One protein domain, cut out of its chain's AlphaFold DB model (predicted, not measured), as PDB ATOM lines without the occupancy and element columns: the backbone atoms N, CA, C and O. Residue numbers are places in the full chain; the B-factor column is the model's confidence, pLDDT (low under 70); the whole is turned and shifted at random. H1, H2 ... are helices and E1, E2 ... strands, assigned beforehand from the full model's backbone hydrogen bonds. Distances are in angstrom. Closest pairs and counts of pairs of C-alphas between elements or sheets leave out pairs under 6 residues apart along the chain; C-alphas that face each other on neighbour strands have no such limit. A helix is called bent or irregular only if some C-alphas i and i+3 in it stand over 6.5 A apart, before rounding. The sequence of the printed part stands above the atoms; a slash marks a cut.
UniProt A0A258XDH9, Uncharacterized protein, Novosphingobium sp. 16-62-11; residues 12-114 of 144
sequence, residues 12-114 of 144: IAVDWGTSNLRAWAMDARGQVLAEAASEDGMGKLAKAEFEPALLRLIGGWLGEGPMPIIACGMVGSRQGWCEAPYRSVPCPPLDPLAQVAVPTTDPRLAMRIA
ATOM      1  N   ILE A  12      -0.070  43.906  18.943       86.12
ATOM      2  CA  ILE A  12      -0.219  43.728  17.495       86.12
ATOM      3  C   ILE A  12      -1.392  44.570  16.992       86.12
ATOM      4  O   ILE A  12      -2.500  44.494  17.529       86.12
ATOM      5  N   ALA A  13      -1.161  45.353  15.941       84.12
ATOM      6  CA  ALA A  13      -2.219  46.016  15.189       84.12
ATOM      7  C   ALA A  13      -2.669  45.111  14.039       84.12
ATOM      8  O   ALA A  13      -1.826  44.553  13.342       84.12
ATOM      9  N   VAL A  14      -3.975  44.985  13.815       85.19
ATOM     10  CA  VAL A  14      -4.546  44.198  12.715       85.19
ATOM     11  C   VAL A  14      -5.517  45.064  11.920       85.19
ATOM     12  O   VAL A  14      -6.467  45.604  12.478       85.19
ATOM     13  N   ASP A  15      -5.306  45.166  10.613       84.00
ATOM     14  CA  ASP A  15      -6.266  45.740   9.668       84.00
ATOM     15  C   ASP A  15      -6.846  44.610   8.824       84.00
ATOM     16  O   ASP A  15      -6.138  43.947   8.059       84.00
ATOM     17  N   TRP A  16      -8.143  44.365   8.993       83.62
ATOM     18  CA  TRP A  16      -8.825  43.277   8.312       83.62
ATOM     19  C   TRP A  16      -9.935  43.819   7.421       83.62
ATOM     20  O   TRP A  16     -11.065  44.116   7.838       83.62
ATOM     21  N   GLY A  17      -9.577  43.957   6.149       79.94
ATOM     22  CA  GLY A  17     -10.478  44.355   5.086       79.94
ATOM     23  C   GLY A  17     -11.280  43.183   4.524       79.94
ATOM     24  O   GLY A  17     -11.127  42.018   4.893       79.94
ATOM     25  N   THR A  18     -12.134  43.493   3.556       76.88
ATOM     26  CA  THR A  18     -12.902  42.484   2.813       76.88
ATOM     27  C   THR A  18     -12.015  41.563   1.978       76.88
ATOM     28  O   THR A  18     -12.352  40.393   1.820       76.88
ATOM     29  N   SER A  19     -10.887  42.063   1.468       76.44
ATOM     30  CA  SER A  19     -10.015  41.326   0.539       76.44
ATOM     31  C   SER A  19      -8.640  40.975   1.099       76.44
ATOM     32  O   SER A  19      -8.039  40.023   0.620       76.44
ATOM     33  N   ASN A  20      -8.159  41.708   2.105       82.38
ATOM     34  CA  ASN A  20      -6.813  41.542   2.647       82.38
ATOM     35  C   ASN A  20      -6.832  41.557   4.175       82.38
ATOM     36  O   ASN A  20      -7.641  42.261   4.784       82.38
ATOM     37  N   LEU A  21      -5.884  40.831   4.755       85.19
ATOM     38  CA  LEU A  21      -5.529  40.853   6.166       85.19
ATOM     39  C   LEU A  21      -4.109  41.408   6.291       85.19
ATOM     40  O   LEU A  21      -3.198  40.938   5.611       85.19
ATOM     41  N   ARG A  22      -3.907  42.403   7.151       86.31
ATOM     42  CA  ARG A  22      -2.595  42.989   7.447       86.31
ATOM     43  C   ARG A  22      -2.393  43.059   8.951       86.31
ATOM     44  O   ARG A  22      -3.339  43.328   9.687       86.31
ATOM     45  N   ALA A  23      -1.167  42.825   9.395       86.19
ATOM     46  CA  ALA A  23      -0.790  42.876  10.792       86.19
ATOM     47  C   ALA A  23       0.569  43.560  10.972       86.19
ATOM     48  O   ALA A  23       1.479  43.380  10.160       86.19
ATOM     49  N   TRP A  24       0.707  44.304  12.065       86.75
ATOM     50  CA  TRP A  24       1.942  44.968  12.471       86.75
ATOM     51  C   TRP A  24       2.280  44.575  13.903       86.75
ATOM     52  O   TRP A  24       1.457  44.730  14.807       86.75
ATOM     53  N   ALA A  25       3.492  44.071  14.109       88.25
ATOM     54  CA  ALA A  25       4.046  43.789  15.423       88.25
ATOM     55  C   ALA A  25       4.631  45.090  15.984       88.25
ATOM     56  O   ALA A  25       5.544  45.663  15.389       88.25
ATOM     57  N   MET A  26       4.109  45.559  17.112       83.31
ATOM     58  CA  MET A  26       4.414  46.879  17.660       83.31
ATOM     59  C   MET A  26       5.198  46.755  18.963       83.31
ATOM     60  O   MET A  26       4.917  45.884  19.789       83.31
ATOM     61  N   ASP A  27       6.162  47.643  19.180       82.44
ATOM     62  CA  ASP A  27       6.816  47.778  20.479       82.44
ATOM     63  C   ASP A  27       5.979  48.626  21.461       82.44
ATOM     64  O   ASP A  27       4.924  49.182  21.131       82.44
ATOM     65  N   ALA A  28       6.461  48.747  22.700       79.38
ATOM     66  CA  ALA A  28       5.796  49.537  23.739       79.38
ATOM     67  C   ALA A  28       5.800  51.056  23.461       79.38
ATOM     68  O   ALA A  28       5.073  51.800  24.115       79.38
ATOM     69  N   ARG A  29       6.620  51.527  22.515       78.06
ATOM     70  CA  ARG A  29       6.729  52.931  22.096       78.06
ATOM     71  C   ARG A  29       5.883  53.233  20.854       78.06
ATOM     72  O   ARG A  29       5.832  54.386  20.434       78.06
ATOM     73  N   GLY A  30       5.212  52.229  20.283       72.12
ATOM     74  CA  GLY A  30       4.418  52.358  19.063       72.12
ATOM     75  C   GLY A  30       5.244  52.302  17.774       72.12
ATOM     76  O   GLY A  30       4.765  52.745  16.733       72.12
ATOM     77  N   GLN A  31       6.468  51.777  17.821       76.12
ATOM     78  CA  GLN A  31       7.292  51.518  16.643       76.12
ATOM     79  C   GLN A  31       6.969  50.146  16.051       76.12
ATOM     80  O   GLN A  31       6.722  49.181  16.777       76.12
ATOM     81  N   VAL A  32       6.997  50.060  14.722       81.75
ATOM     82  CA  VAL A  32       6.796  48.806  13.993       81.75
ATOM     83  C   VAL A  32       8.079  47.976  14.063       81.75
ATOM     84  O   VAL A  32       9.137  48.424  13.628       81.75
ATOM     85  N   LEU A  33       7.975  46.762  14.600       83.81
ATOM     86  CA  LEU A  33       9.055  45.776  14.661       83.81
ATOM     87  C   LEU A  33       9.017  44.805  13.478       83.81
ATOM     88  O   LEU A  33      10.060  44.345  13.022       83.81
ATOM     89  N   ALA A  34       7.815  44.462  13.010       86.44
ATOM     90  CA  ALA A  34       7.599  43.597  11.857       86.44
ATOM     91  C   ALA A  34       6.211  43.828  11.251       86.44
ATOM     92  O   ALA A  34       5.291  44.276  11.936       86.44
ATOM     93  N   GLU A  35       6.056  43.461   9.984       88.12
ATOM     94  CA  GLU A  35       4.786  43.513   9.261       88.12
ATOM     95  C   GLU A  35       4.506  42.162   8.609       88.12
ATOM     96  O   GLU A  35       5.431  41.453   8.203       88.12
ATOM     97  N   ALA A  36       3.232  41.806   8.498       87.62
ATOM     98  CA  ALA A  36       2.786  40.606   7.811       87.62
ATOM     99  C   ALA A  36       1.453  40.880   7.109       87.62
ATOM    100  O   ALA A  36       0.610  41.622   7.612       87.62
ATOM    101  N   ALA A  37       1.244  40.277   5.940       88.50
ATOM    102  CA  ALA A  37      -0.003  40.398   5.198       88.50
ATOM    103  C   ALA A  37      -0.419  39.063   4.573       88.50
ATOM    104  O   ALA A  37       0.422  38.222   4.263       88.50
ATOM    105  N   SER A  38      -1.724  38.894   4.374       86.69
ATOM    106  CA  SER A  38      -2.330  37.763   3.679       86.69
ATOM    107  C   SER A  38      -3.506  38.223   2.810       86.69
ATOM    108  O   SER A  38      -4.150  39.241   3.077       86.69
ATOM    109  N   GLU A  39      -3.824  37.430   1.790       87.88
ATOM    110  CA  GLU A  39      -5.015  37.580   0.943       87.88
ATOM    111  C   GLU A  39      -6.289  36.978   1.568       87.88
ATOM    112  O   GLU A  39      -7.334  36.890   0.911       87.88
ATOM    113  N   ASP A  40      -6.195  36.560   2.836       84.38
ATOM    114  CA  ASP A  40      -7.266  36.040   3.692       84.38
ATOM    115  C   ASP A  40      -8.239  37.153   4.141       84.38
ATOM    116  O   ASP A  40      -8.507  37.368   5.326       84.38
ATOM    117  N   GLY A  41      -8.753  37.922   3.183       80.88
ATOM    118  CA  GLY A  41      -9.815  38.889   3.430       80.88
ATOM    119  C   GLY A  41     -11.115  38.219   3.856       80.88
ATOM    120  O   GLY A  41     -11.417  37.095   3.453       80.88
ATOM    121  N   MET A  42     -11.939  38.933   4.624       78.25
ATOM    122  CA  MET A  42     -13.155  38.329   5.177       78.25
ATOM    123  C   MET A  42     -14.169  37.857   4.139       78.25
ATOM    124  O   MET A  42     -14.963  36.974   4.433       78.25
ATOM    125  N   GLY A  43     -14.166  38.426   2.930       75.69
ATOM    126  CA  GLY A  43     -15.077  38.005   1.866       75.69
ATOM    127  C   GLY A  43     -14.850  36.562   1.401       75.69
ATOM    128  O   GLY A  43     -15.694  36.020   0.696       75.69
ATOM    129  N   LYS A  44     -13.722  35.951   1.784       77.56
ATOM    130  CA  LYS A  44     -13.352  34.574   1.443       77.56
ATOM    131  C   LYS A  44     -13.485  33.599   2.619       77.56
ATOM    132  O   LYS A  44     -13.311  32.408   2.402       77.56
ATOM    133  N   LEU A  45     -13.746  34.091   3.833       82.44
ATOM    134  CA  LEU A  45     -13.671  33.303   5.064       82.44
ATOM    135  C   LEU A  45     -15.049  33.132   5.708       82.44
ATOM    136  O   LEU A  45     -15.821  34.084   5.836       82.44
ATOM    137  N   ALA A  46     -15.333  31.925   6.185       81.31
ATOM    138  CA  ALA A  46     -16.409  31.680   7.132       81.31
ATOM    139  C   ALA A  46     -16.017  32.156   8.541       81.31
ATOM    140  O   ALA A  46     -14.842  32.279   8.885       81.31
ATOM    141  N   LYS A  47     -17.013  32.355   9.417       76.25
ATOM    142  CA  LYS A  47     -16.776  32.835  10.794       76.25
ATOM    143  C   LYS A  47     -15.795  31.980  11.604       76.25
ATOM    144  O   LYS A  47     -15.037  32.521  12.398       76.25
ATOM    145  N   ALA A  48     -15.795  30.666  11.391       79.81
ATOM    146  CA  ALA A  48     -14.888  29.746  12.072       79.81
ATOM    147  C   ALA A  48     -13.433  29.827  11.565       79.81
ATOM    148  O   ALA A  48     -12.526  29.331  12.223       79.81
ATOM    149  N   GLU A  49     -13.200  30.444  10.404       84.12
ATOM    150  CA  GLU A  49     -11.891  30.482   9.743       84.12
ATOM    151  C   GLU A  49     -11.097  31.752  10.059       84.12
ATOM    152  O   GLU A  49      -9.905  31.821   9.754       84.12
ATOM    153  N   PHE A  50     -11.712  32.734  10.725       83.12
ATOM    154  CA  PHE A  50     -11.017  33.952  11.126       83.12
ATOM    155  C   PHE A  50      -9.879  33.675  12.117       83.12
ATOM    156  O   PHE A  50      -8.745  34.081  11.880       83.12
ATOM    157  N   GLU A  51     -10.133  32.935  13.197       87.12
ATOM    158  CA  GLU A  51      -9.095  32.660  14.200       87.12
ATOM    159  C   GLU A  51      -7.890  31.900  13.631       87.12
ATOM    160  O   GLU A  51      -6.761  32.375  13.791       87.12
ATOM    161  N   PRO A  52      -8.089  30.802  12.876       88.94
ATOM    162  CA  PRO A  52      -6.984  30.119  12.213       88.94
ATOM    163  C   PRO A  52      -6.234  31.005  11.211       88.94
ATOM    164  O   PRO A  52      -5.010  30.922  11.128       88.94
ATOM    165  N   ALA A  53      -6.931  31.860  10.451       89.31
ATOM    166  CA  ALA A  53      -6.289  32.761   9.494       89.31
ATOM    167  C   ALA A  53      -5.386  33.791  10.184       89.31
ATOM    168  O   ALA A  53      -4.260  34.019   9.739       89.31
ATOM    169  N   LEU A  54      -5.841  34.354  11.306       87.94
ATOM    170  CA  LEU A  54      -5.030  35.264  12.107       87.94
ATOM    171  C   LEU A  54      -3.808  34.543  12.683       87.94
ATOM    172  O   LEU A  54      -2.687  35.018  12.513       87.94
ATOM    173  N   LEU A  55      -4.003  33.375  13.302       90.25
ATOM    174  CA  LEU A  55      -2.926  32.581  13.900       90.25
ATOM    175  C   LEU A  55      -1.843  32.195  12.889       90.25
ATOM    176  O   LEU A  55      -0.660  32.250  13.218       90.25
ATOM    177  N   ARG A  56      -2.218  31.856  11.650       90.56
ATOM    178  CA  ARG A  56      -1.244  31.598  10.578       90.56
ATOM    179  C   ARG A  56      -0.366  32.811  10.282       90.56
ATOM    180  O   ARG A  56       0.807  32.634   9.972       90.56
ATOM    181  N   LEU A  57      -0.926  34.017  10.365       90.12
ATOM    182  CA  LEU A  57      -0.208  35.245  10.042       90.12
ATOM    183  C   LEU A  57       0.701  35.712  11.184       90.12
ATOM    184  O   LEU A  57       1.843  36.090  10.940       90.12
ATOM    185  N   ILE A  58       0.199  35.690  12.422       90.94
ATOM    186  CA  ILE A  58       0.894  36.280  13.579       90.94
ATOM    187  C   ILE A  58       1.545  35.245  14.497       90.94
ATOM    188  O   ILE A  58       2.195  35.625  15.465       90.94
ATOM    189  N   GLY A  59       1.393  33.946  14.221       88.62
ATOM    190  CA  GLY A  59       1.837  32.868  15.109       88.62
ATOM    191  C   GLY A  59       3.324  32.921  15.460       88.62
ATOM    192  O   GLY A  59       3.695  32.586  16.580       88.62
ATOM    193  N   GLY A  60       4.169  33.417  14.550       89.12
ATOM    194  CA  GLY A  60       5.600  33.621  14.805       89.12
ATOM    195  C   GLY A  60       5.926  34.752  15.792       89.12
ATOM    196  O   GLY A  60       7.053  34.823  16.275       89.12
ATOM    197  N   TRP A  61       4.963  35.629  16.087       90.56
ATOM    198  CA  TRP A  61       5.088  36.745  17.032       90.56
ATOM    199  C   TRP A  61       4.459  36.444  18.397       90.56
ATOM    200  O   TRP A  61       4.645  37.209  19.344       90.56
ATOM    201  N   LEU A  62       3.686  35.360  18.502       87.44
ATOM    202  CA  LEU A  62       3.028  34.974  19.743       87.44
ATOM    203  C   LEU A  62       4.033  34.303  20.680       87.44
ATOM    204  O   LEU A  62       4.753  33.383  20.296       87.44
ATOM    205  N   GLY A  63       4.061  34.772  21.927       84.12
ATOM    206  CA  GLY A  63       4.726  34.078  23.026       84.12
ATOM    207  C   GLY A  63       3.778  33.113  23.743       84.12
ATOM    208  O   GLY A  63       2.692  32.806  23.262       84.12
ATOM    209  N   GLU A  64       4.176  32.683  24.938       80.94
ATOM    210  CA  GLU A  64       3.375  31.800  25.804       80.94
ATOM    211  C   GLU A  64       2.213  32.527  26.513       80.94
ATOM    212  O   GLU A  64       1.292  31.894  27.019       80.94
ATOM    213  N   GLY A  65       2.257  33.864  26.583       83.50
ATOM    214  CA  GLY A  65       1.274  34.688  27.295       83.50
ATOM    215  C   GLY A  65       0.239  35.364  26.386       83.50
ATOM    216  O   GLY A  65       0.418  35.400  25.166       83.50
ATOM    217  N   PRO A  66      -0.823  35.951  26.973       86.12
ATOM    218  CA  PRO A  66      -1.828  36.703  26.229       86.12
ATOM    219  C   PRO A  66      -1.200  37.922  25.543       86.12
ATOM    220  O   PRO A  66      -0.671  38.822  26.194       86.12
ATOM    221  N   MET A  67      -1.282  37.951  24.217       89.75
ATOM    222  CA  MET A  67      -0.811  39.020  23.349       89.75
ATOM    223  C   MET A  67      -1.946  40.015  23.088       89.75
ATOM    224  O   MET A  67      -2.973  39.621  22.522       89.75
ATOM    225  N   PRO A  68      -1.788  41.300  23.450       85.44
ATOM    226  CA  PRO A  68      -2.763  42.328  23.113       85.44
ATOM    227  C   PRO A  68      -2.849  42.519  21.598       85.44
ATOM    228  O   PRO A  68      -1.854  42.840  20.945       85.44
ATOM    229  N   ILE A  69      -4.047  42.350  21.039       85.31
ATOM    230  CA  ILE A  69      -4.303  42.523  19.607       85.31
ATOM    231  C   ILE A  69      -5.420  43.540  19.432       85.31
ATOM    232  O   ILE A  69      -6.515  43.364  19.963       85.31
ATOM    233  N   ILE A  70      -5.156  44.594  18.665       82.12
ATOM    234  CA  ILE A  70      -6.146  45.615  18.330       82.12
ATOM    235  C   ILE A  70      -6.469  45.486  16.849       82.12
ATOM    236  O   ILE A  70      -5.626  45.765  15.998       82.12
ATOM    237  N   ALA A  71      -7.695  45.072  16.550       83.25
ATOM    238  CA  ALA A  71      -8.176  44.919  15.189       83.25
ATOM    239  C   ALA A  71      -9.075  46.087  14.773       83.25
ATOM    240  O   ALA A  71      -9.917  46.552  15.545       83.25
ATOM    241  N   CYS A  72      -8.921  46.544  13.537       75.69
ATOM    242  CA  CYS A  72      -9.770  47.541  12.903       75.69
ATOM    243  C   CYS A  72     -10.223  47.069  11.513       75.69
ATOM    244  O   CYS A  72      -9.774  46.046  10.991       75.69
ATOM    245  N   GLY A  73     -11.170  47.805  10.933       70.69
ATOM    246  CA  GLY A  73     -11.722  47.504   9.618       70.69
ATOM    247  C   GLY A  73     -13.042  46.745   9.683       70.69
ATOM    248  O   GLY A  73     -13.804  46.822  10.649       70.69
ATOM    249  N   MET A  74     -13.344  46.029   8.605       68.88
ATOM    250  CA  MET A  74     -14.662  45.433   8.399       68.88
ATOM    251  C   MET A  74     -14.888  44.179   9.281       68.88
ATOM    252  O   MET A  74     -16.014  43.683   9.352       68.88
ATOM    253  N   VAL A  75     -13.859  43.705  10.002       66.56
ATOM    254  CA  VAL A  75     -13.942  42.619  11.006       66.56
ATOM    255  C   VAL A  75     -14.908  42.914  12.148       66.56
ATOM    256  O   VAL A  75     -15.489  41.981  12.695       66.56
ATOM    257  N   GLY A  76     -15.146  44.199  12.431       59.69
ATOM    258  CA  GLY A  76     -16.164  44.671  13.371       59.69
ATOM    259  C   GLY A  76     -17.586  44.766  12.807       59.69
ATOM    260  O   GLY A  76     -18.488  45.208  13.513       59.69
ATOM    261  N   SER A  77     -17.814  44.429  11.533       60.78
ATOM    262  CA  SER A  77     -19.145  44.521  10.914       60.78
ATOM    263  C   SER A  77     -20.077  43.389  11.364       60.78
ATOM    264  O   SER A  77     -19.629  42.356  11.852       60.78
ATOM    265  N   ARG A  78     -21.391  43.527  11.122       58.44
ATOM    266  CA  ARG A  78     -22.403  42.479  11.405       58.44
ATOM    267  C   ARG A  78     -22.085  41.117  10.772       58.44
ATOM    268  O   ARG A  78     -22.518  40.082  11.277       58.44
ATOM    269  N   GLN A  79     -21.361  41.122   9.653       57.66
ATOM    270  CA  GLN A  79     -20.929  39.916   8.937       57.66
ATOM    271  C   GLN A  79     -19.488  39.503   9.279       57.66
ATOM    272  O   GLN A  79     -19.050  38.442   8.847       57.66
ATOM    273  N   GLY A  80     -18.769  40.318  10.055       61.72
ATOM    274  CA  GLY A  80     -17.413  40.045  10.514       61.72
ATOM    275  C   GLY A  80     -17.358  39.045  11.671       61.72
ATOM    276  O   GLY A  80     -18.336  38.361  11.997       61.72
ATOM    277  N   TRP A  81     -16.182  38.963  12.293       64.81
ATOM    278  CA  TRP A  81     -15.891  38.018  13.369       64.81
ATOM    279  C   TRP A  81     -16.716  38.329  14.626       64.81
ATOM    280  O   TRP A  81     -17.397  37.452  15.156       64.81
ATOM    281  N   CYS A  82     -16.739  39.587  15.064       63.78
ATOM    282  CA  CYS A  82     -17.570  40.040  16.174       63.78
ATOM    283  C   CYS A  82     -18.092  41.446  15.869       63.78
ATOM    284  O   CYS A  82     -17.330  42.307  15.435       63.78
ATOM    285  N   GLU A  83     -19.392  41.679  16.067       60.41
ATOM    286  CA  GLU A  83     -19.990  42.990  15.821       60.41
ATOM    287  C   GLU A  83     -19.481  43.996  16.861       60.41
ATOM    288  O   GLU A  83     -19.765  43.878  18.053       60.41
ATOM    289  N   ALA A  84     -18.740  45.003  16.401       58.16
ATOM    290  CA  ALA A  84     -18.348  46.142  17.213       58.16
ATOM    291  C   ALA A  84     -19.303  47.309  16.907       58.16
ATOM    292  O   ALA A  84     -19.326  47.793  15.769       58.16
ATOM    293  N   PRO A  85     -20.111  47.775  17.877       51.28
ATOM    294  CA  PRO A  85     -21.085  48.824  17.631       51.28
ATOM    295  C   PRO A  85     -20.388  50.125  17.220       51.28
ATOM    296  O   PRO A  85     -19.458  50.607  17.871       51.28
ATOM    297  N   TYR A  86     -20.857  50.701  16.115       46.41
ATOM    298  CA  TYR A  86     -20.405  51.996  15.614       46.41
ATOM    299  C   TYR A  86     -20.686  53.093  16.648       46.41
ATOM    300  O   TYR A  86     -21.809  53.204  17.142       46.41
ATOM    301  N   ARG A  87     -19.697  53.950  16.939       41.97
ATOM    302  CA  ARG A  87     -19.923  55.168  17.735       41.97
ATOM    303  C   ARG A  87     -20.179  56.365  16.820       41.97
ATOM    304  O   ARG A  87     -19.411  56.631  15.896       41.97
ATOM    305  N   SER A  88     -21.270  57.080  17.086       36.16
ATOM    306  CA  SER A  88     -21.610  58.339  16.420       36.16
ATOM    307  C   SER A  88     -20.671  59.451  16.891       36.16
ATOM    308  O   SER A  88     -20.501  59.650  18.093       36.16
ATOM    309  N   VAL A  89     -20.068  60.178  15.949       32.38
ATOM    310  CA  VAL A  89     -19.343  61.427  16.231       32.38
ATOM    311  C   VAL A  89     -20.325  62.580  16.483       32.38
ATOM    312  O   VAL A  89     -21.405  62.579  15.888       32.38
ATOM    313  N   PRO A  90     -19.959  63.572  17.317       42.00
ATOM    314  CA  PRO A  90     -18.655  63.747  17.964       42.00
ATOM    315  C   PRO A  90     -18.493  62.850  19.202       42.00
ATOM    316  O   PRO A  90     -19.318  62.884  20.109       42.00
ATOM    317  N   CYS A  91     -17.412  62.064  19.258       37.34
ATOM    318  CA  CYS A  91     -17.025  61.317  20.455       37.34
ATOM    319  C   CYS A  91     -15.640  61.783  20.942       37.34
ATOM    320  O   CYS A  91     -14.817  62.184  20.113       37.34
ATOM    321  N   PRO A  92     -15.360  61.734  22.257       42.12
ATOM    322  CA  PRO A  92     -14.029  62.017  22.793       42.12
ATOM    323  C   PRO A  92     -12.954  61.118  22.145       42.12
ATOM    324  O   PRO A  92     -13.293  60.027  21.664       42.12
ATOM    325  N   PRO A  93     -11.671  61.540  22.129       44.66
ATOM    326  CA  PRO A  93     -10.563  60.714  21.644       44.66
ATOM    327  C   PRO A  93     -10.576  59.340  22.323       44.66
ATOM    328  O   PRO A  93     -10.888  59.253  23.507       44.66
ATOM    329  N   LEU A  94     -10.299  58.298  21.523       47.53
ATOM    330  CA  LEU A  94     -10.414  56.866  21.828       47.53
ATOM    331  C   LEU A  94     -10.444  56.553  23.332       47.53
ATOM    332  O   LEU A  94      -9.406  56.420  23.970       47.53
ATOM    333  N   ASP A  95     -11.645  56.392  23.884       47.44
ATOM    334  CA  ASP A  95     -11.791  55.790  25.205       47.44
ATOM    335  C   ASP A  95     -11.347  54.312  25.115       47.44
ATOM    336  O   ASP A  95     -11.981  53.550  24.364       47.44
ATOM    337  N   PRO A  96     -10.289  53.880  25.835       48.56
ATOM    338  CA  PRO A  96      -9.833  52.487  25.864       48.56
ATOM    339  C   PRO A  96     -10.922  51.494  26.315       48.56
ATOM    340  O   PRO A  96     -10.784  50.282  26.114       48.56
ATOM    341  N   LEU A  97     -12.014  51.992  26.909       43.84
ATOM    342  CA  LEU A  97     -13.143  51.207  27.408       43.84
ATOM    343  C   LEU A  97     -14.177  50.806  26.348       43.84
ATOM    344  O   LEU A  97     -15.021  49.967  26.639       43.84
ATOM    345  N   ALA A  98     -14.124  51.324  25.118       53.22
ATOM    346  CA  ALA A  98     -15.133  50.977  24.102       53.22
ATOM    347  C   ALA A  98     -14.689  49.932  23.075       53.22
ATOM    348  O   ALA A  98     -15.323  49.785  22.031       53.22
ATOM    349  N   GLN A  99     -13.577  49.249  23.329       60.50
ATOM    350  CA  GLN A  99     -13.127  48.164  22.466       60.50
ATOM    351  C   GLN A  99     -13.857  46.881  22.864       60.50
ATOM    352  O   GLN A  99     -13.828  46.498  24.040       60.50
ATOM    353  N   VAL A 100     -14.476  46.216  21.890       65.75
ATOM    354  CA  VAL A 100     -15.196  44.956  22.108       65.75
ATOM    355  C   VAL A 100     -14.187  43.818  22.159       65.75
ATOM    356  O   VAL A 100     -13.416  43.639  21.217       65.75
ATOM    357  N   ALA A 101     -14.167  43.076  23.267       71.50
ATOM    358  CA  ALA A 101     -13.373  41.859  23.375       71.50
ATOM    359  C   ALA A 101     -13.959  40.792  22.444       71.50
ATOM    360  O   ALA A 101     -15.158  40.510  22.497       71.50
ATOM    361  N   VAL A 102     -13.117  40.219  21.588       73.00
ATOM    362  CA  VAL A 102     -13.515  39.120  20.708       73.00
ATOM    363  C   VAL A 102     -13.311  37.821  21.478       73.00
ATOM    364  O   VAL A 102     -12.206  37.605  21.975       73.00
ATOM    365  N   PRO A 103     -14.330  36.955  21.601       74.44
ATOM    366  CA  PRO A 103     -14.113  35.626  22.147       74.44
ATOM    367  C   PRO A 103     -13.199  34.846  21.194       74.44
ATOM    368  O   PRO A 103     -13.572  34.581  20.049       74.44
ATOM    369  N   THR A 104     -12.002  34.518  21.668       76.94
ATOM    370  CA  THR A 104     -11.021  33.669  20.986       76.94
ATOM    371  C   THR A 104     -10.907  32.332  21.710       76.94
ATOM    372  O   THR A 104     -11.136  32.238  22.918       76.94
ATOM    373  N   THR A 105     -10.572  31.288  20.962       82.12
ATOM    374  CA  THR A 105     -10.349  29.938  21.492       82.12
ATOM    375  C   THR A 105      -8.914  29.783  22.002       82.12
ATOM    376  O   THR A 105      -8.676  29.102  22.997       82.12
ATOM    377  N   ASP A 106      -7.953  30.435  21.344       83.19
ATOM    378  CA  ASP A 106      -6.551  30.472  21.739       83.19
ATOM    379  C   ASP A 106      -6.334  31.494  22.876       83.19
ATOM    380  O   ASP A 106      -6.567  32.698  22.686       83.19
ATOM    381  N   PRO A 107      -5.853  31.054  24.057       84.25
ATOM    382  CA  PRO A 107      -5.650  31.920  25.218       84.25
ATOM    383  C   PRO A 107      -4.518  32.939  25.030       84.25
ATOM    384  O   PRO A 107      -4.408  33.890  25.806       84.25
ATOM    385  N   ARG A 108      -3.669  32.770  24.006       87.56
ATOM    386  CA  ARG A 108      -2.616  33.731  23.657       87.56
ATOM    387  C   ARG A 108      -3.170  34.947  22.924       87.56
ATOM    388  O   ARG A 108      -2.450  35.926  22.772       87.56
ATOM    389  N   LEU A 109      -4.415  34.922  22.456       84.94
ATOM    390  CA  LEU A 109      -5.019  36.041  21.740       84.94
ATOM    391  C   LEU A 109      -5.863  36.879  22.701       84.94
ATOM    392  O   LEU A 109      -6.965  36.491  23.071       84.94
ATOM    393  N   ALA A 110      -5.386  38.067  23.071       85.06
ATOM    394  CA  ALA A 110      -6.203  39.065  23.759       85.06
ATOM    395  C   ALA A 110      -6.729  40.079  22.733       85.06
ATOM    396  O   ALA A 110      -6.284  41.231  22.676       85.06
ATOM    397  N   MET A 111      -7.642  39.620  21.870       81.44
ATOM    398  CA  MET A 111      -8.137  40.396  20.733       81.44
ATOM    399  C   MET A 111      -9.262  41.354  21.121       81.44
ATOM    400  O   MET A 111     -10.262  40.982  21.738       81.44
ATOM    401  N   ARG A 112      -9.117  42.609  20.698       80.12
ATOM    402  CA  ARG A 112     -10.111  43.664  20.861       80.12
ATOM    403  C   ARG A 112     -10.351  44.339  19.518       80.12
ATOM    404  O   ARG A 112      -9.403  44.699  18.823       80.12
ATOM    405  N   ILE A 113     -11.613  44.528  19.148       75.81
ATOM    406  CA  ILE A 113     -11.972  45.291  17.950       75.81
ATOM    407  C   ILE A 113     -12.180  46.745  18.356       75.81
ATOM    408  O   ILE A 113     -13.018  47.060  19.211       75.81
ATOM    409  N   ALA A 114     -11.412  47.638  17.738       69.12
ATOM    410  CA  ALA A 114     -11.648  49.065  17.841       69.12
ATOM    411  C   ALA A 114     -12.959  49.398  17.101       69.12
ATOM    412  O   ALA A 114     -13.099  49.036  15.928       69.12
TER     413      ALA A 114
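What this domain is: This is residues 12 to 114 of the 144 residues of an uncharacterized protein of Novosphingobium sp. 16-62-11 (UniProt A0A258XDH9). A twisted mixed sheet, E3 E2 E1 E4 E5, has helix H1 over one face; residues 88 to 93 stick out. Under half of the 103 printed residues are in named elements, in order E1, E2, E3, H1, E4, E5; the class is mixed. The whole is compact, radius of gyration of the C-alphas 13.4 A, spans 38 by 34 by 22 A.

How they stand to each other: E1, residues 12 to 16, E2, residues 21 to 26, and E3, residues 32 to 38, form two antiparallel hairpins, a meander; N 13 and O 24 are 2.9 A apart, N 23 and O 36 2.8 A. H1, residues 47 to 61, is on the sheet, with 7 of 11 O i to N i+4 pairs within hydrogen-bond range. E4, residues 67 to 73, is parallel to E1, N 14 to O 70 2.8 A, and to E5, residues 109 to 113, N 112 to O 69 2.8 A.

Where its parts are: C-alpha 12 is at (-0.219, 43.728, 17.495), C-alpha 113 at (-11.972, 45.291, 17.950); irregular H1 spans 23.1 A, C-alphas 57 and 60 being 7.7 A apart.

The domain as a whole: The printed part has no cut; link E4 to E5 is long; residues 74 to 100 and 114 have pLDDT under 70.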